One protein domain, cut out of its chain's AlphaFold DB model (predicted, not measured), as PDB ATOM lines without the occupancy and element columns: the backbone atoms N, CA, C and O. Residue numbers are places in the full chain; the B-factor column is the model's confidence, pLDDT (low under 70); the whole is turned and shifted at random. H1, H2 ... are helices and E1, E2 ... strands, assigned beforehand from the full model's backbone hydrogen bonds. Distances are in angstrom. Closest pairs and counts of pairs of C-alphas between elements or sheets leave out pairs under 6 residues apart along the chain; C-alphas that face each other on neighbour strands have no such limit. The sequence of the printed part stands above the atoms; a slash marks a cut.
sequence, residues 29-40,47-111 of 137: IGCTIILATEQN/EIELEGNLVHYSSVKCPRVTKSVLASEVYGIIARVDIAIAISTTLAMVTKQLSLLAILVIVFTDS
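Overview. This is residues 29 to 40 and 47 to 111 of the 137 residues of the protein "Polyprotein" of Marssonina brunnea f. sp. multigermtubi (strain MB_m1) (UniProt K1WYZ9). A long ribbon of two antiparallel strands, E1 and E2, bends sharply partway along, and one long helix, H1, runs past the straighter part of the ribbon, nearer to E1 than to E2. After H1 an extended tail, residues 98 to 111, folds back toward the region where the helix began. The printed part has 77 residues, with E1, E2 and H1 in that order along the chain; the class is mixed, helices and strands. The whole is loose, with a radius of gyration of the C-alphas of 14.8 A, and flat, spanning 48 by 29 by 16 A.

Along the chain. Find C-alpha 29 at (179.468, 184.269, 129.023); there E1 begins, residues 29 to 38, 25.7 A long from first to last C-alpha. Past the cut, E2 takes residues 50 to 61, 27.8 A long. From C-alpha 69 at (176.539, 188.975, 120.741), H1 runs 42.3 A through residues 69 to 97, to C-alpha 97 at (209.180, 166.760, 135.979).

Arrangement. Look first at E1 and E2, antiparallel neighbours at 170 degrees, with N 31 and O 58 at 2.7 A and N 53 and O 35 at 2.8 A, both within hydrogen-bond range. E1 bends by 64 degrees at residue 35, and E2 by 80 degrees at residue 53. E1 and H1 have 5 pairs of C-alphas within 8 A; the closest are those of Ile 29 and Gly 76, 6.2 A apart. E2 and H1 are near each other, with 8 pairs of C-alphas within 10 A. In H1 every O i to N i+4 pair is within hydrogen-bond range.

Size, cuts and confidence. The two C-alphas farthest apart, those of Lys 67 and Ser 99, are 48.2 A apart. Residues 41 to 46 are not printed, and C-alphas 40 and 47 are 10.9 A apart across this cut, in the link from E1 to E2. The link from E2 to H1, 7 residues, is short. The pLDDT is under 70 at residue 40 and residues 62 to 67; its mean over the printed part is 84.5.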
ATOM      1  N   ILE A  29     178.582 185.296 129.574       78.06
ATOM      2  CA  ILE A  29     179.468 184.269 129.023       78.06
ATOM      3  C   ILE A  29     179.979 183.401 130.166       78.06
ATOM      4  O   ILE A  29     180.668 183.889 131.063       78.06
ATOM      5  N   GLY A  30     179.626 182.116 130.116       84.44
ATOM      6  CA  GLY A  30     180.103 181.085 131.035       84.44
ATOM      7  C   GLY A  30     181.356 180.382 130.515       84.44
ATOM      8  O   GLY A  30     181.482 180.137 129.322       84.44
ATOM      9  N   CYS A  31     182.284 180.042 131.398       86.31
ATOM     10  CA  CYS A  31     183.455 179.215 131.151       86.31
ATOM     11  C   CYS A  31     183.436 178.024 132.093       86.31
ATOM     12  O   CYS A  31     183.268 178.209 133.298       86.31
ATOM     13  N   THR A  32     183.753 176.851 131.561       90.75
ATOM     14  CA  THR A  32     184.092 175.681 132.362       90.75
ATOM     15  C   THR A  32     185.405 175.121 131.836       90.75
ATOM     16  O   THR A  32     185.514 174.807 130.653       90.75
ATOM     17  N   ILE A  33     186.405 175.011 132.707       91.06
ATOM     18  CA  ILE A  33     187.685 174.359 132.424       91.06
ATOM     19  C   ILE A  33     187.683 173.031 133.167       91.06
ATOM     20  O   ILE A  33     187.577 172.994 134.397       91.06
ATOM     21  N   ILE A  34     187.808 171.949 132.408       93.19
ATOM     22  CA  ILE A  34     187.808 170.583 132.919       93.19
ATOM     23  C   ILE A  34     189.153 169.963 132.560       93.19
ATOM     24  O   ILE A  34     189.585 170.039 131.411       93.19
ATOM     25  N   LEU A  35     189.806 169.354 133.545       92.44
ATOM     26  CA  LEU A  35     190.927 168.459 133.296       92.44
ATOM     27  C   LEU A  35     190.358 167.049 133.190       92.44
ATOM     28  O   LEU A  35     189.944 166.484 134.202       92.44
ATOM     29  N   ALA A  36     190.292 166.517 131.976       91.38
ATOM     30  CA  ALA A  36     189.631 165.251 131.699       91.38
ATOM     31  C   ALA A  36     190.522 164.274 130.938       91.38
ATOM     32  O   ALA A  36     191.454 164.670 130.239       91.38
ATOM     33  N   THR A  37     190.182 162.997 131.076       88.25
ATOM     34  CA  THR A  37     190.690 161.892 130.270       88.25
ATOM     35  C   THR A  37     189.546 161.358 129.417       88.25
ATOM     36  O   THR A  37     188.404 161.280 129.874       88.25
ATOM     37  N   GLU A  38     189.846 161.009 128.172       84.56
ATOM     38  CA  GLU A  38     188.885 160.371 127.276       84.56
ATOM     39  C   GLU A  38     188.662 158.912 127.691       84.56
ATOM     40  O   GLU A  38     189.614 158.139 127.836       84.56
ATOM     41  N   GLN A  39     187.399 158.535 127.877       78.50
ATOM     42  CA  GLN A  39     187.007 157.140 128.047       78.50
ATOM     43  C   GLN A  39     186.911 156.494 126.660       78.50
ATOM     44  O   GLN A  39     186.171 156.950 125.793       78.50
ATOM     45  N   ASN A  40     187.655 155.408 126.432       67.19
ATOM     46  CA  ASN A  40     187.584 154.653 125.176       67.19
ATOM     47  C   ASN A  40     186.387 153.690 125.204       67.19
ATOM     48  O   ASN A  40     186.540 152.464 125.240       67.19
ATOM     49  N   GLU A  47     180.102 160.974 119.864       73.75
ATOM     50  CA  GLU A  47     180.069 161.520 121.216       73.75
ATOM     51  C   GLU A  47     181.412 161.232 121.885       73.75
ATOM     52  O   GLU A  47     181.929 160.121 121.789       73.75
ATOM     53  N   ILE A  48     181.986 162.244 122.534       75.69
ATOM     54  CA  ILE A  48     183.231 162.110 123.294       75.69
ATOM     55  C   ILE A  48     182.847 162.032 124.767       75.69
ATOM     56  O   ILE A  48     182.303 162.992 125.320       75.69
ATOM     57  N   GLU A  49     183.126 160.897 125.399       82.69
ATOM     58  CA  GLU A  49     182.898 160.700 126.826       82.69
ATOM     59  C   GLU A  49     184.164 161.088 127.601       82.69
ATOM     60  O   GLU A  49     185.243 160.519 127.412       82.69
ATOM     61  N   LEU A  50     184.042 162.108 128.452       85.75
ATOM     62  CA  LEU A  50     185.146 162.666 129.229       85.75
ATOM     63  C   LEU A  50     184.910 162.421 130.717       85.75
ATOM     64  O   LEU A  50     183.913 162.880 131.273       85.75
ATOM     65  N   GLU A  51     185.867 161.772 131.375       88.00
ATOM     66  CA  GLU A  51     185.914 161.690 132.833       88.00
ATOM     67  C   GLU A  51     186.975 162.659 133.346       88.00
ATOM     68  O   GLU A  51     188.144 162.593 132.959       88.00
ATOM     69  N   GLY A  52     186.581 163.607 134.192       89.50
ATOM     70  CA  GLY A  52     187.488 164.670 134.590       89.50
ATOM     71  C   GLY A  52     187.063 165.452 135.813       89.50
ATOM     72  O   GLY A  52     185.951 165.330 136.321       89.50
ATOM     73  N   ASN A  53     187.982 166.303 136.255       93.19
ATOM     74  CA  ASN A  53     187.802 167.186 137.393       93.19
ATOM     75  C   ASN A  53     187.535 168.616 136.922       93.19
ATOM     76  O   ASN A  53     188.219 169.137 136.033       93.19
ATOM     77  N   LEU A  54     186.567 169.276 137.563       92.56
ATOM     78  CA  LEU A  54     186.324 170.702 137.375       92.56
ATOM     79  C   LEU A  54     187.491 171.495 137.972       92.56
ATOM     80  O   LEU A  54     187.673 171.522 139.186       92.56
ATOM     81  N   VAL A  55     188.263 172.158 137.115       92.38
ATOM     82  CA  VAL A  55     189.386 173.007 137.540       92.38
ATOM     83  C   VAL A  55     188.899 174.418 137.825       92.38
ATOM     84  O   VAL A  55     189.284 175.034 138.816       92.38
ATOM     85  N   HIS A  56     188.056 174.947 136.942       90.38
ATOM     86  CA  HIS A  56     187.579 176.314 137.053       90.38
ATOM     87  C   HIS A  56     186.215 176.478 136.394       90.38
ATOM     88  O   HIS A  56     185.979 175.980 135.296       90.38
ATOM     89  N   TYR A  57     185.343 177.236 137.049       90.44
ATOM     90  CA  TYR A  57     184.106 177.734 136.472       90.44
ATOM     91  C   TYR A  57     184.029 179.240 136.696       90.44
ATOM     92  O   TYR A  57     184.294 179.730 137.796       90.44
ATOM     93  N   SER A  58     183.636 179.975 135.664       85.50
ATOM     94  CA  SER A  58     183.321 181.395 135.778       85.50
ATOM     95  C   SER A  58     182.148 181.755 134.884       85.50
ATOM     96  O   SER A  58     181.919 181.144 133.850       85.50
ATOM     97  N   SER A  59     181.384 182.766 135.278       82.62
ATOM     98  CA  SER A  59     180.370 183.365 134.420       82.62
ATOM     99  C   SER A  59     180.436 184.863 134.604       82.62
ATOM    100  O   SER A  59     180.236 185.377 135.707       82.62
ATOM    101  N   VAL A  60     180.793 185.563 133.534       75.25
ATOM    102  CA  VAL A  60     180.913 187.015 133.545       75.25
ATOM    103  C   VAL A  60     179.788 187.610 132.726       75.25
ATOM    104  O   VAL A  60     179.590 187.312 131.548       75.25
ATOM    105  N   LYS A  61     179.050 188.506 133.372       73.56
ATOM    106  CA  LYS A  61     178.118 189.381 132.680       73.56
ATOM    107  C   LYS A  61     178.935 190.437 131.941       73.56
ATOM    108  O   LYS A  61     179.775 191.090 132.557       73.56
ATOM    109  N   CYS A  62     178.675 190.639 130.652       67.06
ATOM    110  CA  CYS A  62     179.392 191.625 129.837       67.06
ATOM    111  C   CYS A  62     178.536 192.887 129.612       67.06
ATOM    112  O   CYS A  62     177.938 193.040 128.549       67.06
ATOM    113  N   PRO A  63     178.474 193.840 130.570       61.03
ATOM    114  CA  PRO A  63     177.623 195.028 130.447       61.03
ATOM    115  C   PRO A  63     178.079 195.986 129.337       61.03
ATOM    116  O   PRO A  63     177.258 196.703 128.771       61.03
ATOM    117  N   ARG A  64     179.382 195.997 129.013       59.62
ATOM    118  CA  ARG A  64     179.986 196.907 128.021       59.62
ATOM    119  C   ARG A  64     179.814 196.447 126.570       59.62
ATOM    120  O   ARG A  64     179.917 197.270 125.669       59.62
ATOM    121  N   VAL A  65     179.536 195.162 126.345       57.56
ATOM    122  CA  VAL A  65     179.447 194.548 125.007       57.56
ATOM    123  C   VAL A  65     178.007 194.109 124.724       57.56
ATOM    124  O   VAL A  65     177.737 193.034 124.212       57.56
ATOM    125  N   THR A  66     177.043 194.952 125.088       55.28
ATOM    126  CA  THR A  66     175.604 194.686 124.909       55.28
ATOM    127  C   THR A  66     175.114 194.931 123.482       55.28
ATOM    128  O   THR A  66     174.008 194.527 123.139       55.28
ATOM    129  N   LYS A  67     175.925 195.570 122.630       66.06
ATOM    130  CA  LYS A  67     175.543 195.894 121.244       66.06
ATOM    131  C   LYS A  67     175.795 194.763 120.244       66.06
ATOM    132  O   LYS A  67     175.265 194.825 119.142       66.06
ATOM    133  N   SER A  68     176.603 193.759 120.589       74.38
ATOM    134  CA  SER A  68     176.899 192.635 119.697       74.38
ATOM    135  C   SER A  68     177.177 191.363 120.488       74.38
ATOM    136  O   SER A  68     178.104 191.312 121.295       74.38
ATOM    137  N   VAL A  69     176.385 190.331 120.197       76.00
ATOM    138  CA  VAL A  69     176.539 188.975 120.741       76.00
ATOM    139  C   VAL A  69     177.920 188.437 120.399       76.00
ATOM    140  O   VAL A  69     178.690 188.105 121.296       76.00
ATOM    141  N   LEU A  70     178.283 188.514 119.117       79.62
ATOM    142  CA  LEU A  70     179.564 188.050 118.598       79.62
ATOM    143  C   LEU A  70     180.754 188.716 119.294       79.62
ATOM    144  O   LEU A  70     181.714 188.047 119.660       79.62
ATOM    145  N   ALA A  71     180.698 190.030 119.518       80.00
ATOM    146  CA  ALA A  71     181.788 190.730 120.195       80.00
ATOM    147  C   ALA A  71     181.963 190.245 121.644       80.00
ATOM    148  O   ALA A  71     183.089 190.120 122.126       80.00
ATOM    149  N   SER A  72     180.857 189.953 122.332       78.12
ATOM    150  CA  SER A  72     180.893 189.441 123.701       78.12
ATOM    151  C   SER A  72     181.436 188.004 123.748       78.12
ATOM    152  O   SER A  72     182.248 187.677 124.610       78.12
ATOM    153  N   GLU A  73     181.090 187.179 122.759       80.19
ATOM    154  CA  GLU A  73     181.572 185.802 122.622       80.19
ATOM    155  C   GLU A  73     183.071 185.746 122.319       80.19
ATOM    156  O   GLU A  73     183.798 185.022 122.998       80.19
ATOM    157  N   VAL A  74     183.550 186.557 121.367       83.69
ATOM    158  CA  VAL A  74     184.981 186.683 121.036       83.69
ATOM    159  C   VAL A  74     185.774 187.100 122.273       83.69
ATOM    160  O   VAL A  74     186.766 186.460 122.617       83.69
ATOM    161  N   TYR A  75     185.309 188.138 122.977       83.38
ATOM    162  CA  TYR A  75     185.953 188.612 124.203       83.38
ATOM    163  C   TYR A  75     186.013 187.513 125.269       83.38
ATOM    164  O   TYR A  75     187.050 187.286 125.891       83.38
ATOM    165  N   GLY A  76     184.905 186.790 125.440       81.44
ATOM    166  CA  GLY A  76     184.837 185.658 126.343       81.44
ATOM    167  C   GLY A  76     185.805 184.541 125.965       81.44
ATOM    168  O   GLY A  76     186.458 183.988 126.840       81.44
ATOM    169  N   ILE A  77     185.920 184.174 124.685       84.12
ATOM    170  CA  ILE A  77     186.846 183.119 124.239       84.12
ATOM    171  C   ILE A  77     188.301 183.522 124.487       84.12
ATOM    172  O   ILE A  77     189.021 182.731 125.084       84.12
ATOM    173  N   ILE A  78     188.715 184.739 124.122       85.75
ATOM    174  CA  ILE A  78     190.104 185.202 124.311       85.75
ATOM    175  C   ILE A  78     190.509 185.121 125.786       85.75
ATOM    176  O   ILE A  78     191.506 184.485 126.119       85.75
ATOM    177  N   ALA A  79     189.690 185.679 126.683       84.69
ATOM    178  CA  ALA A  79     189.977 185.657 128.117       84.69
ATOM    179  C   ALA A  79     190.085 184.224 128.677       84.69
ATOM    180  O   ALA A  79     190.892 183.954 129.563       84.69
ATOM    181  N   ARG A  80     189.281 183.289 128.156       86.44
ATOM    182  CA  ARG A  80     189.303 181.878 128.572       86.44
ATOM    183  C   ARG A  80     190.517 181.133 128.020       86.44
ATOM    184  O   ARG A  80     191.100 180.328 128.740       86.44
ATOM    185  N   VAL A  81     190.903 181.410 126.776       87.62
ATOM    186  CA  VAL A  81     192.088 180.822 126.136       87.62
ATOM    187  C   VAL A  81     193.360 181.244 126.868       87.62
ATOM    188  O   VAL A  81     194.191 180.384 127.139       87.62
ATOM    189  N   ASP A  82     193.478 182.508 127.284       90.62
ATOM    190  CA  ASP A  82     194.623 182.972 128.082       90.62
ATOM    191  C   ASP A  82     194.773 182.175 129.389       90.62
ATOM    192  O   ASP A  82     195.862 181.696 129.716       90.62
ATOM    193  N   ILE A  83     193.666 181.959 130.113       89.69
ATOM    194  CA  ILE A  83     193.660 181.148 131.340       89.69
ATOM    195  C   ILE A  83     194.022 179.690 131.026       89.69
ATOM    196  O   ILE A  83     194.834 179.090 131.732       89.69
ATOM    197  N   ALA A  84     193.457 179.115 129.961       91.12
ATOM    198  CA  ALA A  84     193.742 177.741 129.555       91.12
ATOM    199  C   ALA A  84     195.222 177.544 129.179       91.12
ATOM    200  O   ALA A  84     195.820 176.546 129.577       91.12
ATOM    201  N   ILE A  85     195.839 178.507 128.484       91.00
ATOM    202  CA  ILE A  85     197.273 178.496 128.152       91.00
ATOM    203  C   ILE A  85     198.122 178.607 129.423       91.00
ATOM    204  O   ILE A  85     199.093 177.862 129.579       91.00
ATOM    205  N   ALA A  86     197.762 179.486 130.361       93.69
ATOM    206  CA  ALA A  86     198.475 179.609 131.633       93.69
ATOM    207  C   ALA A  86     198.437 178.298 132.445       93.69
ATOM    208  O   ALA A  86     199.465 177.838 132.951       93.69
ATOM    209  N   ILE A  87     197.272 177.646 132.516       92.31
ATOM    210  CA  ILE A  87     197.128 176.332 133.160       92.31
ATOM    211  C   ILE A  87     197.942 175.277 132.409       92.31
ATOM    212  O   ILE A  87     198.688 174.526 133.029       92.31
ATOM    213  N   SER A  88     197.838 175.235 131.081       91.81
ATOM    214  CA  SER A  88     198.521 174.251 130.237       91.81
ATOM    215  C   SER A  88     200.039 174.329 130.348       91.81
ATOM    216  O   SER A  88     200.695 173.310 130.535       91.81
ATOM    217  N   THR A  89     200.603 175.534 130.307       93.81
ATOM    218  CA  THR A  89     202.050 175.744 130.459       93.81
ATOM    219  C   THR A  89     202.533 175.332 131.846       93.81
ATOM    220  O   THR A  89     203.546 174.640 131.962       93.81
ATOM    221  N   THR A  90     201.774 175.667 132.892       94.19
ATOM    222  CA  THR A  90     202.068 175.229 134.264       94.19
ATOM    223  C   THR A  90     202.022 173.707 134.373       94.19
ATOM    224  O   THR A  90     202.930 173.079 134.920       94.19
ATOM    225  N   LEU A  91     200.991 173.093 133.799       92.50
ATOM    226  CA  LEU A  91     200.804 171.653 133.818       92.50
ATOM    227  C   LEU A  91     201.902 170.936 133.028       92.50
ATOM    228  O   LEU A  91     202.415 169.932 133.505       92.50
ATOM    229  N   ALA A  92     202.337 171.490 131.894       93.31
ATOM    230  CA  ALA A  92     203.453 170.974 131.105       93.31
ATOM    231  C   ALA A  92     204.779 170.984 131.884       93.31
ATOM    232  O   ALA A  92     205.576 170.055 131.762       93.31
ATOM    233  N   MET A  93     205.026 172.008 132.710       94.06
ATOM    234  CA  MET A  93     206.203 172.031 133.587       94.06
ATOM    235  C   MET A  93     206.154 170.902 134.622       94.06
ATOM    236  O   MET A  93     207.166 170.236 134.848       94.06
ATOM    237  N   VAL A  94     204.984 170.672 135.221       93.31
ATOM    238  CA  VAL A  94     204.775 169.618 136.222       93.31
ATOM    239  C   VAL A  94     204.875 168.233 135.580       93.31
ATOM    240  O   VAL A  94     205.671 167.412 136.029       93.31
ATOM    241  N   THR A  95     204.148 167.971 134.493       93.62
ATOM    242  CA  THR A  95     204.173 166.665 133.816       93.62
ATOM    243  C   THR A  95     205.561 166.325 133.292       93.62
ATOM    244  O   THR A  95     205.982 165.178 133.422       93.62
ATOM    245  N   LYS A  96     206.329 167.314 132.816       93.62
ATOM    246  CA  LYS A  96     207.732 167.118 132.429       93.62
ATOM    247  C   LYS A  96     208.605 166.652 133.597       93.62
ATOM    248  O   LYS A  96     209.436 165.773 133.400       93.62
ATOM    249  N   GLN A  97     208.432 167.212 134.797       95.00
ATOM    250  CA  GLN A  97     209.180 166.760 135.979       95.00
ATOM    251  C   GLN A  97     208.776 165.348 136.416       95.00
ATOM    252  O   GLN A  97     209.631 164.569 136.829       95.00
ATOM    253  N   LEU A  98     207.496 164.999 136.281       93.50
ATOM    254  CA  LEU A  98     206.983 163.665 136.603       93.50
ATOM    255  C   LEU A  98     207.151 162.637 135.469       93.50
ATOM    256  O   LEU A  98     206.745 161.491 135.634       93.50
ATOM    257  N   SER A  99     207.756 163.012 134.334       92.44
ATOM    258  CA  SER A  99     207.865 162.164 133.132       92.44
ATOM    259  C   SER A  99     206.510 161.638 132.622       92.44
ATOM    260  O   SER A  99     206.411 160.522 132.116       92.44
ATOM    261  N   LEU A 100     205.456 162.447 132.763       89.56
ATOM    262  CA  LEU A 100     204.107 162.169 132.272       89.56
ATOM    263  C   LEU A 100     203.903 162.727 130.858       89.56
ATOM    264  O   LEU A 100     204.626 163.618 130.407       89.56
ATOM    265  N   LEU A 101     202.885 162.211 130.167       85.88
ATOM    266  CA  LEU A 101     202.520 162.662 128.827       85.88
ATOM    267  C   LEU A 101     202.103 164.144 128.828       85.88
ATOM    268  O   LEU A 101     201.563 164.662 129.810       85.88
ATOM    269  N   ALA A 102     202.331 164.825 127.704       83.19
ATOM    270  CA  ALA A 102     201.821 166.171 127.490       83.19
ATOM    271  C   ALA A 102     200.286 166.161 127.451       83.19
ATOM    272  O   ALA A 102     199.675 165.303 126.817       83.19
ATOM    273  N   ILE A 103     199.677 167.132 128.129       88.12
ATOM    274  CA  ILE A 103     198.223 167.275 128.217       88.12
ATOM    275  C   ILE A 103     197.776 168.293 127.168       88.12
ATOM    276  O   ILE A 103     198.278 169.419 127.133       88.12
ATOM    277  N   LEU A 104     196.849 167.883 126.302       87.44
ATOM    278  CA  LEU A 104     196.310 168.708 125.223       87.44
ATOM    279  C   LEU A 104     195.231 169.666 125.749       87.44
ATOM    280  O   LEU A 104     194.398 169.285 126.570       87.44
ATOM    281  N   VAL A 105     195.218 170.899 125.239       87.88
ATOM    282  CA  VAL A 105     194.127 171.857 125.474       87.88
ATOM    283  C   VAL A 105     193.163 171.801 124.300       87.88
ATOM    284  O   VAL A 105     193.548 172.087 123.169       87.88
ATOM    285  N   ILE A 106     191.905 171.473 124.583       86.62
ATOM    286  CA  ILE A 106     190.820 171.459 123.600       86.62
ATOM    287  C   ILE A 106     189.801 172.523 124.008       86.62
ATOM    288  O   ILE A 106     189.376 172.576 125.162       86.62
ATOM    289  N   VAL A 107     189.423 173.389 123.066       86.12
ATOM    290  CA  VAL A 107     188.452 174.465 123.292       86.12
ATOM    291  C   VAL A 107     187.141 174.104 122.606       86.12
ATOM    292  O   VAL A 107     187.096 173.965 121.386       86.12
ATOM    293  N   PHE A 108     186.071 173.998 123.391       84.56
ATOM    294  CA  PHE A 108     184.714 173.804 122.890       84.56
ATOM    295  C   PHE A 108     183.938 175.121 122.936       84.56
ATOM    296  O   PHE A 108     184.038 175.888 123.896       84.56
ATOM    297  N   THR A 109     183.149 175.380 121.896       84.06
ATOM    298  CA  THR A 109     182.230 176.517 121.842       84.06
ATOM    299  C   THR A 109     180.917 176.091 121.203       84.06
ATOM    300  O   THR A 109     180.901 175.403 120.188       84.06
ATOM    301  N   ASP A 110     179.820 176.504 121.822       84.38
ATOM    302  CA  ASP A 110     178.446 176.343 121.348       84.38
ATOM    303  C   ASP A 110     177.969 177.548 120.517       84.38
ATOM    304  O   ASP A 110     176.840 177.573 120.026       84.38
ATOM    305  N   SER A 111     178.829 178.553 120.330       81.19
ATOM    306  CA  SER A 111     178.473 179.772 119.619       81.19
ATOM    307  C   SER A 111     178.497 179.570 118.103       81.19
ATOM    308  O   SER A 111     179.548 179.582 117.449       81.19
TER     309      SER A 111